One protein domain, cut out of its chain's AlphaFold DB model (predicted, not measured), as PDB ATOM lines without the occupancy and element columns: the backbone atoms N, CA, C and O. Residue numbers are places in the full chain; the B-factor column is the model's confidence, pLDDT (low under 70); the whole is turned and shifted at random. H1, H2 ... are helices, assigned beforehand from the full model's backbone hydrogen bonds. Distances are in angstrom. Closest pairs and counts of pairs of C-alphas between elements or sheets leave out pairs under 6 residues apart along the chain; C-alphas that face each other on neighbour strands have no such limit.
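What this domain is: This is residues 2 to 90 of the 179 residues of an uncharacterized protein of Bdellovibrionales bacterium RIFOXYC1_FULL_37_79 (UniProt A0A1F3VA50). A long straight helix, H1, sticks out of a small three-helix bundle as an arm: residues 2 to 24 stand free, while its later part lies in the bundle with two shorter helices. H2 folds back on the far end of H1 as a helical hairpin, and H3 runs back again along H1, an up-and-down bundle in which each helix runs against the one before it. The printed part has 89 residues with three named helices, in the order H1, H2, H3, and no named strand; its class is all helix. The whole is extended, with a radius of gyration of the C-alphas of 20.2 A and spans of 76 by 21 by 17 A, the arm making much of the length.

Where its parts are: H1 is residues 3 to 45, 65.8 A from first to last C-alpha, beginning at C-alpha 3 at (16.473, -20.286, -6.806). H2 is residues 47 to 60, 19.8 A long. H3 is residues 68 to 88, 30.0 A long, ending at C-alpha 88 at (-7.504, 2.905, -68.786).

How they stand to each other: H1 touches H2 with residues 36 to 44 alone, closest at the C-alphas of Ile 43 and Gly 50, 4.2 A apart. The two form a hairpin at a shallow tilt of 17 degrees, opposite ways. H1 touches H3 with residues 28 to 45 alone, closest at the C-alphas of Cys 35 and Tyr 75, 5.7 A apart, at a shallow tilt of 14 degrees, the same way. H2 and H3 are close but not clearly touching, the closest C-alphas, of Leu 53 and Ile 78, being 7.8 A apart. Every O i to N i+4 pair is within hydrogen-bond range in H2 and H3, and 33 of 39 in H1.

The domain as a whole: The C-alphas of Asp 2 and Pro 90, the two farthest apart, are 76.6 A apart. The printed part has no cut. The link H1 to H2 is tight and the link H2 to H3 is short. Mean pLDDT of the printed part is 81.9, with residues 16 to 29 and 88 to 90 under 70.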
ATOM      1  N   ASP A   2      21.225 -19.285  -7.201       80.25
ATOM      2  CA  ASP A   2      20.148 -19.208  -6.214       80.25
ATOM      3  C   ASP A   2      18.771 -19.339  -6.897       80.25
ATOM      4  O   ASP A   2      18.573 -18.839  -8.011       80.25
ATOM      5  N   ILE A   3      17.814 -20.008  -6.251       77.62
ATOM      6  CA  ILE A   3      16.473 -20.286  -6.806       77.62
ATOM      7  C   ILE A   3      15.743 -18.973  -7.115       77.62
ATOM      8  O   ILE A   3      15.060 -18.842  -8.137       77.62
ATOM      9  N   ASN A   4      15.954 -17.960  -6.274       80.62
ATOM     10  CA  ASN A   4      15.387 -16.628  -6.452       80.62
ATOM     11  C   ASN A   4      15.923 -15.920  -7.707       80.62
ATOM     12  O   ASN A   4      15.181 -15.195  -8.379       80.62
ATOM     13  N   THR A   5      17.181 -16.172  -8.072       81.19
ATOM     14  CA  THR A   5      17.809 -15.611  -9.275       81.19
ATOM     15  C   THR A   5      17.237 -16.249 -10.540       81.19
ATOM     16  O   THR A   5      16.882 -15.539 -11.480       81.19
ATOM     17  N   PHE A   6      17.027 -17.571 -10.538       81.38
ATOM     18  CA  PHE A   6      16.417 -18.292 -11.662       81.38
ATOM     19  C   PHE A   6      14.968 -17.850 -11.934       81.38
ATOM     20  O   PHE A   6      14.576 -17.634 -13.084       81.38
ATOM     21  N   LEU A   7      14.164 -17.662 -10.881       81.81
ATOM     22  CA  LEU A   7      12.777 -17.200 -11.017       81.81
ATOM     23  C   LEU A   7      12.690 -15.760 -11.546       81.81
ATOM     24  O   LEU A   7      11.814 -15.467 -12.367       81.81
ATOM     25  N   ARG A   8      13.610 -14.874 -11.136       84.00
ATOM     26  CA  ARG A   8      13.723 -13.518 -11.702       84.00
ATOM     27  C   ARG A   8      14.089 -13.545 -13.176       84.00
ATOM     28  O   ARG A   8      13.409 -12.896 -13.967       84.00
ATOM     29  N   GLU A   9      15.107 -14.310 -13.561       83.12
ATOM     30  CA  GLU A   9      15.512 -14.426 -14.965       83.12
ATOM     31  C   GLU A   9      14.398 -14.996 -15.849       83.12
ATOM     32  O   GLU A   9      14.199 -14.532 -16.975       83.12
ATOM     33  N   LYS A  10      13.633 -15.971 -15.342       82.56
ATOM     34  CA  LYS A  10      12.495 -16.550 -16.066       82.56
ATOM     35  C   LYS A  10      11.375 -15.525 -16.285       82.56
ATOM     36  O   LYS A  10      10.898 -15.408 -17.414       82.56
ATOM     37  N   ARG A  11      11.013 -14.738 -15.261       79.81
ATOM     38  CA  ARG A  11      10.019 -13.649 -15.391       79.81
ATOM     39  C   ARG A  11      10.488 -12.545 -16.337       79.81
ATOM     40  O   ARG A  11       9.731 -12.138 -17.210       79.81
ATOM     41  N   LEU A  12      11.746 -12.116 -16.228       78.19
ATOM     42  CA  LEU A  12      12.338 -11.117 -17.125       78.19
ATOM     43  C   LEU A  12      12.302 -11.575 -18.591       78.19
ATOM     44  O   LEU A  12      11.931 -10.800 -19.473       78.19
ATOM     45  N   LYS A  13      12.615 -12.850 -18.863       76.69
ATOM     46  CA  LYS A  13      12.521 -13.428 -20.215       76.69
ATOM     47  C   LYS A  13      11.083 -13.485 -20.745       76.69
ATOM     48  O   LYS A  13      10.883 -13.259 -21.939       76.69
ATOM     49  N   GLU A  14      10.088 -13.776 -19.907       72.19
ATOM     50  CA  GLU A  14       8.672 -13.749 -20.315       72.19
ATOM     51  C   GLU A  14       8.161 -12.324 -20.574       72.19
ATOM     52  O   GLU A  14       7.475 -12.087 -21.570       72.19
ATOM     53  N   GLU A  15       8.546 -11.350 -19.746       70.56
ATOM     54  CA  GLU A  15       8.169  -9.947 -19.946       70.56
ATOM     55  C   GLU A  15       8.780  -9.342 -21.215       70.56
ATOM     56  O   GLU A  15       8.095  -8.618 -21.944       70.56
ATOM     57  N   LEU A  16      10.041  -9.666 -21.519       65.38
ATOM     58  CA  LEU A  16      10.703  -9.248 -22.758       65.38
ATOM     59  C   LEU A  16       9.996  -9.837 -23.991       65.38
ATOM     60  O   LEU A  16       9.653  -9.094 -24.911       65.38
ATOM     61  N   LYS A  17       9.653 -11.135 -23.967       61.81
ATOM     62  CA  LYS A  17       8.876 -11.779 -25.044       61.81
ATOM     63  C   LYS A  17       7.501 -11.133 -25.253       61.81
ATOM     64  O   LYS A  17       7.070 -10.957 -26.394       61.81
ATOM     65  N   ASN A  18       6.815 -10.746 -24.178       59.47
ATOM     66  CA  ASN A  18       5.503 -10.099 -24.266       59.47
ATOM     67  C   ASN A  18       5.577  -8.660 -24.810       59.47
ATOM     68  O   ASN A  18       4.680  -8.236 -25.547       59.47
ATOM     69  N   LYS A  19       6.646  -7.914 -24.504       57.44
ATOM     70  CA  LYS A  19       6.869  -6.557 -25.037       57.44
ATOM     71  C   LYS A  19       7.205  -6.567 -26.535       57.44
ATOM     72  O   LYS A  19       6.664  -5.744 -27.278       57.44
ATOM     73  N   ASP A  20       8.001  -7.529 -26.999       55.16
ATOM     74  CA  ASP A  20       8.343  -7.663 -28.423       55.16
ATOM     75  C   ASP A  20       7.146  -8.062 -29.298       55.16
ATOM     76  O   ASP A  20       7.011  -7.595 -30.434       55.16
ATOM     77  N   ASN A  21       6.228  -8.874 -28.769       52.66
ATOM     78  CA  ASN A  21       5.016  -9.266 -29.491       52.66
ATOM     79  C   ASN A  21       4.021  -8.102 -29.650       52.66
ATOM     80  O   ASN A  21       3.410  -7.966 -30.711       52.66
ATOM     81  N   LYS A  22       3.908  -7.208 -28.655       51.59
ATOM     82  CA  LYS A  22       3.051  -6.010 -28.757       51.59
ATOM     83  C   LYS A  22       3.545  -5.014 -29.812       51.59
ATOM     84  O   LYS A  22       2.736  -4.511 -30.588       51.59
ATOM     85  N   LYS A  23       4.859  -4.769 -29.907       50.50
ATOM     86  CA  LYS A  23       5.431  -3.868 -30.931       50.50
ATOM     87  C   LYS A  23       5.308  -4.413 -32.360       50.50
ATOM     88  O   LYS A  23       5.169  -3.630 -33.297       50.50
ATOM     89  N   LYS A  24       5.340  -5.736 -32.551       50.84
ATOM     90  CA  LYS A  24       5.233  -6.359 -33.885       50.84
ATOM     91  C   LYS A  24       3.823  -6.323 -34.480       50.84
ATOM     92  O   LYS A  24       3.711  -6.244 -35.703       50.84
ATOM     93  N   ASN A  25       2.776  -6.358 -33.655       50.38
ATOM     94  CA  ASN A  25       1.395  -6.296 -34.149       50.38
ATOM     95  C   ASN A  25       1.052  -4.912 -34.709       50.38
ATOM     96  O   ASN A  25       0.576  -4.818 -35.836       50.38
ATOM     97  N   HIS A  26       1.469  -3.848 -34.021       52.09
ATOM     98  CA  HIS A  26       1.147  -2.472 -34.409       52.09
ATOM     99  C   HIS A  26       1.647  -2.077 -35.814       52.09
ATOM    100  O   HIS A  26       1.106  -1.177 -36.448       52.09
ATOM    101  N   HIS A  27       2.693  -2.740 -36.324       52.75
ATOM    102  CA  HIS A  27       3.245  -2.436 -37.645       52.75
ATOM    103  C   HIS A  27       2.578  -3.223 -38.787       52.75
ATOM    104  O   HIS A  27       2.701  -2.828 -39.953       52.75
ATOM    105  N   LYS A  28       1.914  -4.348 -38.476       54.62
ATOM    106  CA  LYS A  28       1.148  -5.149 -39.442       54.62
ATOM    107  C   LYS A  28      -0.214  -4.525 -39.730       54.62
ATOM    108  O   LYS A  28      -0.609  -4.521 -40.896       54.62
ATOM    109  N   ASP A  29      -0.853  -3.963 -38.709       60.94
ATOM    110  CA  ASP A  29      -2.180  -3.348 -38.810       60.94
ATOM    111  C   ASP A  29      -2.193  -2.237 -39.878       60.94
ATOM    112  O   ASP A  29      -3.003  -2.266 -40.805       60.94
ATOM    113  N   ASN A  30      -1.152  -1.395 -39.910       75.62
ATOM    114  CA  ASN A  30      -1.021  -0.334 -40.919       75.62
ATOM    115  C   ASN A  30      -0.954  -0.835 -42.374       75.62
ATOM    116  O   ASN A  30      -1.201  -0.068 -43.302       75.62
ATOM    117  N   PHE A  31      -0.529  -2.077 -42.629       82.19
ATOM    118  CA  PHE A  31      -0.399  -2.576 -44.005       82.19
ATOM    119  C   PHE A  31      -1.705  -3.163 -44.535       82.19
ATOM    120  O   PHE A  31      -1.968  -3.080 -45.735       82.19
ATOM    121  N   GLN A  32      -2.519  -3.741 -43.652       87.38
ATOM    122  CA  GLN A  32      -3.862  -4.192 -44.001       87.38
ATOM    123  C   GLN A  32      -4.757  -2.998 -44.334       87.38
ATOM    124  O   GLN A  32      -5.423  -3.016 -45.367       87.38
ATOM    125  N   GLU A  33      -4.676  -1.930 -43.538       88.25
ATOM    126  CA  GLU A  33      -5.360  -0.661 -43.811       88.25
ATOM    127  C   GLU A  33      -4.960  -0.083 -45.171       88.25
ATOM    128  O   GLU A  33      -5.818   0.151 -46.014       88.25
ATOM    129  N   LYS A  34      -3.656   0.002 -45.467       89.75
ATOM    130  CA  LYS A  34      -3.174   0.457 -46.783       89.75
ATOM    131  C   LYS A  34      -3.708  -0.368 -47.953       89.75
ATOM    132  O   LYS A  34      -3.897   0.172 -49.042       89.75
ATOM    133  N   CYS A  35      -3.907  -1.675 -47.766       92.19
ATOM    134  CA  CYS A  35      -4.520  -2.506 -48.800       92.19
ATOM    135  C   CYS A  35      -5.995  -2.144 -48.987       92.19
ATOM    136  O   CYS A  35      -6.445  -1.978 -50.119       92.19
ATOM    137  N   MET A  36      -6.728  -1.980 -47.885       91.94
ATOM    138  CA  MET A  36      -8.132  -1.577 -47.909       91.94
ATOM    139  C   MET A  36      -8.332  -0.188 -48.520       91.94
ATOM    140  O   MET A  36      -9.251  -0.016 -49.316       91.94
ATOM    141  N   ASP A  37      -7.443   0.765 -48.247       93.81
ATOM    142  CA  ASP A  37      -7.497   2.108 -48.828       93.81
ATOM    143  C   ASP A  37      -7.402   2.080 -50.354       93.81
ATOM    144  O   ASP A  37      -8.159   2.758 -51.047       93.81
ATOM    145  N   ILE A  38      -6.480   1.282 -50.904       94.31
ATOM    146  CA  ILE A  38      -6.343   1.132 -52.358       94.31
ATOM    147  C   ILE A  38      -7.566   0.422 -52.941       94.31
ATOM    148  O   ILE A  38      -8.069   0.844 -53.977       94.31
ATOM    149  N   ILE A  39      -8.081  -0.612 -52.271       95.25
ATOM    150  CA  ILE A  39      -9.296  -1.309 -52.710       95.25
ATOM    151  C   ILE A  39     -10.489  -0.349 -52.749       95.25
ATOM    152  O   ILE A  39     -11.227  -0.359 -53.727       95.25
ATOM    153  N   ASN A  40     -10.660   0.515 -51.746       94.12
ATOM    154  CA  ASN A  40     -11.735   1.509 -51.732       94.12
ATOM    155  C   ASN A  40     -11.610   2.496 -52.902       94.12
ATOM    156  O   ASN A  40     -12.592   2.744 -53.595       94.12
ATOM    157  N   LYS A  41     -10.393   2.959 -53.209       92.12
ATOM    158  CA  LYS A  41     -10.140   3.794 -54.398       92.12
ATOM    159  C   LYS A  41     -10.420   3.064 -55.712       92.12
ATOM    160  O   LYS A  41     -10.805   3.695 -56.687       92.12
ATOM    161  N   ILE A  42     -10.205   1.748 -55.765       91.94
ATOM    162  CA  ILE A  42     -10.597   0.934 -56.921       91.94
ATOM    163  C   ILE A  42     -12.121   0.839 -57.001       91.94
ATOM    164  O   ILE A  42     -12.643   1.012 -58.088       91.94
ATOM    165  N   ILE A  43     -12.831   0.632 -55.885       93.12
ATOM    166  CA  ILE A  43     -14.306   0.581 -55.846       93.12
ATOM    167  C   ILE A  43     -14.929   1.872 -56.400       93.12
ATOM    168  O   ILE A  43     -15.963   1.807 -57.059       93.12
ATOM    169  N   GLU A  44     -14.310   3.025 -56.141       90.25
ATOM    170  CA  GLU A  44     -14.749   4.323 -56.673       90.25
ATOM    171  C   GLU A  44     -14.636   4.419 -58.203       90.25
ATOM    172  O   GLU A  44     -15.426   5.126 -58.823       90.25
ATOM    173  N   ILE A  45     -13.679   3.712 -58.813       89.19
ATOM    174  CA  ILE A  45     -13.461   3.705 -60.269       89.19
ATOM    175  C   ILE A  45     -14.252   2.568 -60.931       89.19
ATOM    176  O   ILE A  45     -14.936   2.773 -61.928       89.19
ATOM    177  N   ASP A  46     -14.149   1.368 -60.369       90.88
ATOM    178  CA  ASP A  46     -14.784   0.137 -60.819       90.88
ATOM    179  C   ASP A  46     -15.269  -0.656 -59.597       90.88
ATOM    180  O   ASP A  46     -14.516  -1.337 -58.885       90.88
ATOM    181  N   LYS A  47     -16.578  -0.559 -59.361       89.62
ATOM    182  CA  LYS A  47     -17.242  -1.154 -58.202       89.62
ATOM    183  C   LYS A  47     -17.160  -2.677 -58.199       89.62
ATOM    184  O   LYS A  47     -16.991  -3.259 -57.127       89.62
ATOM    185  N   GLU A  48     -17.289  -3.326 -59.353       91.75
ATOM    186  CA  GLU A  48     -17.309  -4.788 -59.442       91.75
ATOM    187  C   GLU A  48     -15.927  -5.360 -59.150       91.75
ATOM    188  O   GLU A  48     -15.771  -6.231 -58.284       91.75
ATOM    189  N   LYS A  49     -14.903  -4.802 -59.802       90.62
ATOM    190  CA  LYS A  49     -13.516  -5.227 -59.608       90.62
ATOM    191  C   LYS A  49     -13.035  -4.936 -58.191       90.62
ATOM    192  O   LYS A  49     -12.407  -5.787 -57.555       90.62
ATOM    193  N   GLY A  50     -13.398  -3.773 -57.656       92.75
ATOM    194  CA  GLY A  50     -13.115  -3.403 -56.275       92.75
ATOM    195  C   GLY A  50     -13.772  -4.340 -55.252       92.75
ATOM    196  O   GLY A  50     -13.111  -4.767 -54.302       92.75
ATOM    197  N   LEU A  51     -15.037  -4.736 -55.454       94.31
ATOM    198  CA  LEU A  51     -15.705  -5.705 -54.575       94.31
ATOM    199  C   LEU A  51     -15.047  -7.087 -54.635       94.31
ATOM    200  O   LEU A  51     -14.876  -7.731 -53.598       94.31
ATOM    201  N   ALA A  52     -14.659  -7.543 -55.828       94.12
ATOM    202  CA  ALA A  52     -13.974  -8.820 -55.999       94.12
ATOM    203  C   ALA A  52     -12.644  -8.843 -55.228       94.12
ATOM    204  O   ALA A  52     -12.387  -9.770 -54.456       94.12
ATOM    205  N   LEU A  53     -11.835  -7.785 -55.355       94.38
ATOM    206  CA  LEU A  53     -10.580  -7.635 -54.613       94.38
ATOM    207  C   LEU A  53     -10.804  -7.553 -53.099       94.38
ATOM    208  O   LEU A  53     -10.053  -8.166 -52.338       94.38
ATOM    209  N   LYS A  54     -11.860  -6.861 -52.654       94.81
ATOM    210  CA  LYS A  54     -12.254  -6.811 -51.240       94.81
ATOM    211  C   LYS A  54     -12.574  -8.201 -50.695       94.81
ATOM    212  O   LYS A  54     -12.092  -8.563 -49.625       94.81
ATOM    213  N   ASN A  55     -13.339  -8.999 -51.435       94.94
ATOM    214  CA  ASN A  55     -13.696 -10.356 -51.021       94.94
ATOM    215  C   ASN A  55     -12.458 -11.257 -50.910       94.94
ATOM    216  O   ASN A  55     -12.305 -11.980 -49.923       94.94
ATOM    217  N   VAL A  56     -11.534 -11.165 -51.872       93.44
ATOM    218  CA  VAL A  56     -10.250 -11.885 -51.826       93.44
ATOM    219  C   VAL A  56      -9.416 -11.442 -50.623       93.44
ATOM    220  O   VAL A  56      -8.875 -12.287 -49.907       93.44
ATOM    221  N   PHE A  57      -9.343 -10.136 -50.358       93.62
ATOM    222  CA  PHE A  57      -8.615  -9.593 -49.215       93.62
ATOM    223  C   PHE A  57      -9.165 -10.118 -47.884       93.62
ATOM    224  O   PHE A  57      -8.408 -10.650 -47.069       93.62
ATOM    225  N   VAL A  58     -10.483 -10.043 -47.688       91.50
ATOM    226  CA  VAL A  58     -11.138 -10.510 -46.458       91.50
ATOM    227  C   VAL A  58     -10.965 -12.018 -46.271       91.50
ATOM    228  O   VAL A  58     -10.669 -12.465 -45.167       91.50
ATOM    229  N   SER A  59     -11.084 -12.803 -47.344       91.38
ATOM    230  CA  SER A  59     -10.955 -14.263 -47.280       91.38
ATOM    231  C   SER A  59      -9.517 -14.733 -47.022       91.38
ATOM    232  O   SER A  59      -9.292 -15.638 -46.219       91.38
ATOM    233  N   SER A  60      -8.533 -14.132 -47.696       87.56
ATOM    234  CA  SER A  60      -7.167 -14.674 -47.754       87.56
ATOM    235  C   SER A  60      -6.136 -13.890 -46.940       87.56
ATOM    236  O   SER A  60      -5.111 -14.457 -46.558       87.56
ATOM    237  N   TYR A  61      -6.380 -12.608 -46.652       86.12
ATOM    238  CA  TYR A  61      -5.363 -11.680 -46.132       86.12
ATOM    239  C   TYR A  61      -5.754 -10.959 -44.832       86.12
ATOM    240  O   TYR A  61      -4.874 -10.422 -44.158       86.12
ATOM    241  N   ASN A  62      -7.024 -11.015 -44.420       80.81
ATOM    242  CA  ASN A  62      -7.523 -10.426 -43.165       80.81
ATOM    243  C   ASN A  62      -7.234 -11.276 -41.906       80.81
ATOM    244  O   ASN A  62      -7.776 -11.052 -40.829       80.81
ATOM    245  N   ASN A  63      -6.368 -12.281 -42.024       83.25
ATOM    246  CA  ASN A  63      -5.982 -13.124 -40.901       83.25
ATOM    247  C   ASN A  63      -4.812 -12.488 -40.138       83.25
ATOM    248  O   ASN A  63      -3.781 -12.178 -40.732       83.25
ATOM    249  N   VAL A  64      -4.914 -12.389 -38.808       76.31
ATOM    250  CA  VAL A  64      -3.865 -11.810 -37.933       76.31
ATOM    251  C   VAL A  64      -2.502 -12.498 -38.130       76.31
ATOM    252  O   VAL A  64      -1.438 -11.875 -38.060       76.31
ATOM    253  N   ASN A  65      -2.515 -13.794 -38.458       81.75
ATOM    254  CA  ASN A  65      -1.304 -14.590 -38.655       81.75
ATOM    255  C   ASN A  65      -0.767 -14.597 -40.105       81.75
ATOM    256  O   ASN A  65       0.050 -15.445 -40.464       81.75
ATOM    257  N   ILE A  66      -1.204 -13.670 -40.965       85.19
ATOM    258  CA  ILE A  66      -0.700 -13.576 -42.340       85.19
ATOM    259  C   ILE A  66       0.797 -13.211 -42.352       85.19
ATOM    260  O   ILE A  66       1.294 -12.402 -41.555       85.19
ATOM    261  N   GLN A  67       1.541 -13.814 -43.281       88.44
ATOM    262  CA  GLN A  67       2.940 -13.468 -43.524       88.44
ATOM    263  C   GLN A  67       3.031 -12.109 -44.229       88.44
ATOM    264  O   GLN A  67       2.410 -11.907 -45.274       88.44
ATOM    265  N   LYS A  68       3.880 -11.206 -43.720       85.19
ATOM    266  CA  LYS A  68       4.066  -9.850 -44.271       85.19
ATOM    267  C   LYS A  68       4.397  -9.856 -45.770       85.19
ATOM    268  O   LYS A  68       3.868  -9.036 -46.506       85.19
ATOM    269  N   LYS A  69       5.213 -10.810 -46.238       88.81
ATOM    270  CA  LYS A  69       5.574 -10.953 -47.662       88.81
ATOM    271  C   LYS A  69       4.358 -11.213 -48.556       88.81
ATOM    272  O   LYS A  69       4.283 -10.651 -49.640       88.81
ATOM    273  N   LYS A  70       3.404 -12.034 -48.101       90.19
ATOM    274  CA  LYS A  70       2.173 -12.316 -48.856       90.19
ATOM    275  C   LYS A  70       1.294 -11.073 -48.953       90.19
ATOM    276  O   LYS A  70       0.848 -10.734 -50.041       90.19
ATOM    277  N   LEU A  71       1.120 -10.367 -47.834       89.75
ATOM    278  CA  LEU A  71       0.365  -9.114 -47.789       89.75
ATOM    279  C   LEU A  71       1.001  -8.034 -48.682       89.75
ATOM    280  O   LEU A  71       0.299  -7.344 -49.408       89.75
ATOM    281  N   LEU A  72       2.333  -7.937 -48.688       90.12
ATOM    282  CA  LEU A  72       3.071  -7.004 -49.540       90.12
ATOM    283  C   LEU A  72       2.961  -7.356 -51.033       90.12
ATOM    284  O   LEU A  72       2.837  -6.466 -51.866       90.12
ATOM    285  N   GLY A  73       2.980  -8.650 -51.371       92.31
ATOM    286  CA  GLY A  73       2.750  -9.115 -52.740       92.31
ATOM    287  C   GLY A  73       1.349  -8.760 -53.233       92.31
ATOM    288  O   GLY A  73       1.206  -8.200 -54.317       92.31
ATOM    289  N   PHE A  74       0.333  -8.995 -52.399       93.81
ATOM    290  CA  PHE A  74      -1.040  -8.587 -52.692       93.81
ATOM    291  C   PHE A  74      -1.168  -7.066 -52.836       93.81
ATOM    292  O   PHE A  74      -1.777  -6.591 -53.788       93.81
ATOM    293  N   TYR A  75      -0.520  -6.298 -51.956       92.62
ATOM    294  CA  TYR A  75      -0.457  -4.840 -52.065       92.62
ATOM    295  C   TYR A  75       0.116  -4.381 -53.417       92.62
ATOM    296  O   TYR A  75      -0.441  -3.501 -54.065       92.62
ATOM    297  N   GLY A  76       1.200  -5.005 -53.889       93.62
ATOM    298  CA  GLY A  76       1.757  -4.711 -55.212       93.62
ATOM    299  C   GLY A  76       0.772  -4.995 -56.352       93.62
ATOM    300  O   GLY A  76       0.658  -4.192 -57.276       93.62
ATOM    301  N   GLN A  77       0.020  -6.096 -56.258       94.12
ATOM    302  CA  GLN A  77      -1.001  -6.457 -57.247       94.12
ATOM    303  C   GLN A  77      -2.118  -5.410 -57.318       94.12
ATOM    304  O   GLN A  77      -2.401  -4.902 -58.400       94.12
ATOM    305  N   ILE A  78      -2.705  -5.029 -56.178       94.38
ATOM    306  CA  ILE A  78      -3.797  -4.037 -56.150       94.38
ATOM    307  C   ILE A  78      -3.325  -2.636 -56.553       94.38
ATOM    308  O   ILE A  78      -4.077  -1.896 -57.178       94.38
ATOM    309  N   VAL A  79      -2.078  -2.256 -56.252       94.12
ATOM    310  CA  VAL A  79      -1.525  -0.965 -56.692       94.12
ATOM    311  C   VAL A  79      -1.353  -0.933 -58.207       94.12
ATOM    312  O   VAL A  79      -1.669   0.081 -58.828       94.12
ATOM    313  N   ASN A  80      -0.870  -2.021 -58.810       94.38
ATOM    314  CA  ASN A  80      -0.786  -2.116 -60.265       94.38
ATOM    315  C   ASN A  80      -2.173  -2.075 -60.901       94.38
ATOM    316  O   ASN A  80      -2.369  -1.327 -61.849       94.38
ATOM    317  N   GLU A  81      -3.142  -2.793 -60.337       90.75
ATOM    318  CA  GLU A  81      -4.524  -2.770 -60.815       90.75
ATOM    319  C   GLU A  81      -5.123  -1.358 -60.774       90.75
ATOM    320  O   GLU A  81      -5.656  -0.871 -61.767       90.75
ATOM    321  N   TYR A  82      -4.952  -0.650 -59.656       91.75
ATOM    322  CA  TYR A  82      -5.394   0.736 -59.519       91.75
ATOM    323  C   TYR A  82      -4.751   1.667 -60.557       91.75
ATOM    324  O   TYR A  82      -5.429   2.520 -61.129       91.75
ATOM    325  N   LYS A  83      -3.447   1.508 -60.826       91.31
ATOM    326  CA  LYS A  83      -2.745   2.285 -61.859       91.31
ATOM    327  C   LYS A  83      -3.284   1.982 -63.253       91.31
ATOM    328  O   LYS A  83      -3.539   2.918 -64.003       91.31
ATOM    329  N   THR A  84      -3.493   0.707 -63.574       90.25
ATOM    330  CA  THR A  84      -4.061   0.278 -64.856       90.25
ATOM    331  C   THR A  84      -5.451   0.860 -65.054       90.25
ATOM    332  O   THR A  84      -5.707   1.445 -66.099       90.25
ATOM    333  N   LEU A  85      -6.318   0.791 -64.042       86.25
ATOM    334  CA  LEU A  85      -7.648   1.396 -64.096       86.25
ATOM    335  C   LEU A  85      -7.571   2.908 -64.306       86.25
ATOM    336  O   LEU A  85      -8.259   3.432 -65.170       86.25
ATOM    337  N   LYS A  86      -6.678   3.608 -63.596       83.06
ATOM    338  CA  LYS A  86      -6.470   5.052 -63.786       83.06
ATOM    339  C   LYS A  86      -5.991   5.430 -65.186       83.06
ATOM    340  O   LYS A  86      -6.383   6.478 -65.680       83.06
ATOM    341  N   MET A  87      -5.127   4.619 -65.791       78.81
ATOM    342  CA  MET A  87      -4.623   4.852 -67.149       78.81
ATOM    343  C   MET A  87      -5.620   4.418 -68.227       78.81
ATOM    344  O   MET A  87      -5.607   4.958 -69.325       78.81
ATOM    345  N   SER A  88      -6.470   3.442 -67.908       69.38
ATOM    346  CA  SER A  88      -7.504   2.905 -68.786       69.38
ATOM    347  C   SER A  88      -8.695   3.839 -68.941       69.38
ATOM    348  O   SER A  88      -9.439   3.658 -69.901       69.38
ATOM    349  N   VAL A  89      -8.921   4.792 -68.029       60.91
ATOM    350  CA  VAL A  89      -9.943   5.820 -68.250       60.91
ATOM    351  C   VAL A  89      -9.396   6.785 -69.303       60.91
ATOM    352  O   VAL A  89      -8.432   7.500 -69.009       60.91
ATOM    353  N   PRO A  90      -9.968   6.833 -70.521       54.84
ATOM    354  CA  PRO A  90      -9.536   7.793 -71.521       54.84
ATOM    355  C   PRO A  90      -9.722   9.192 -70.943       54.84
ATOM    356  O   PRO A  90     -10.758   9.506 -70.351       54.84
TER     357      PRO A  90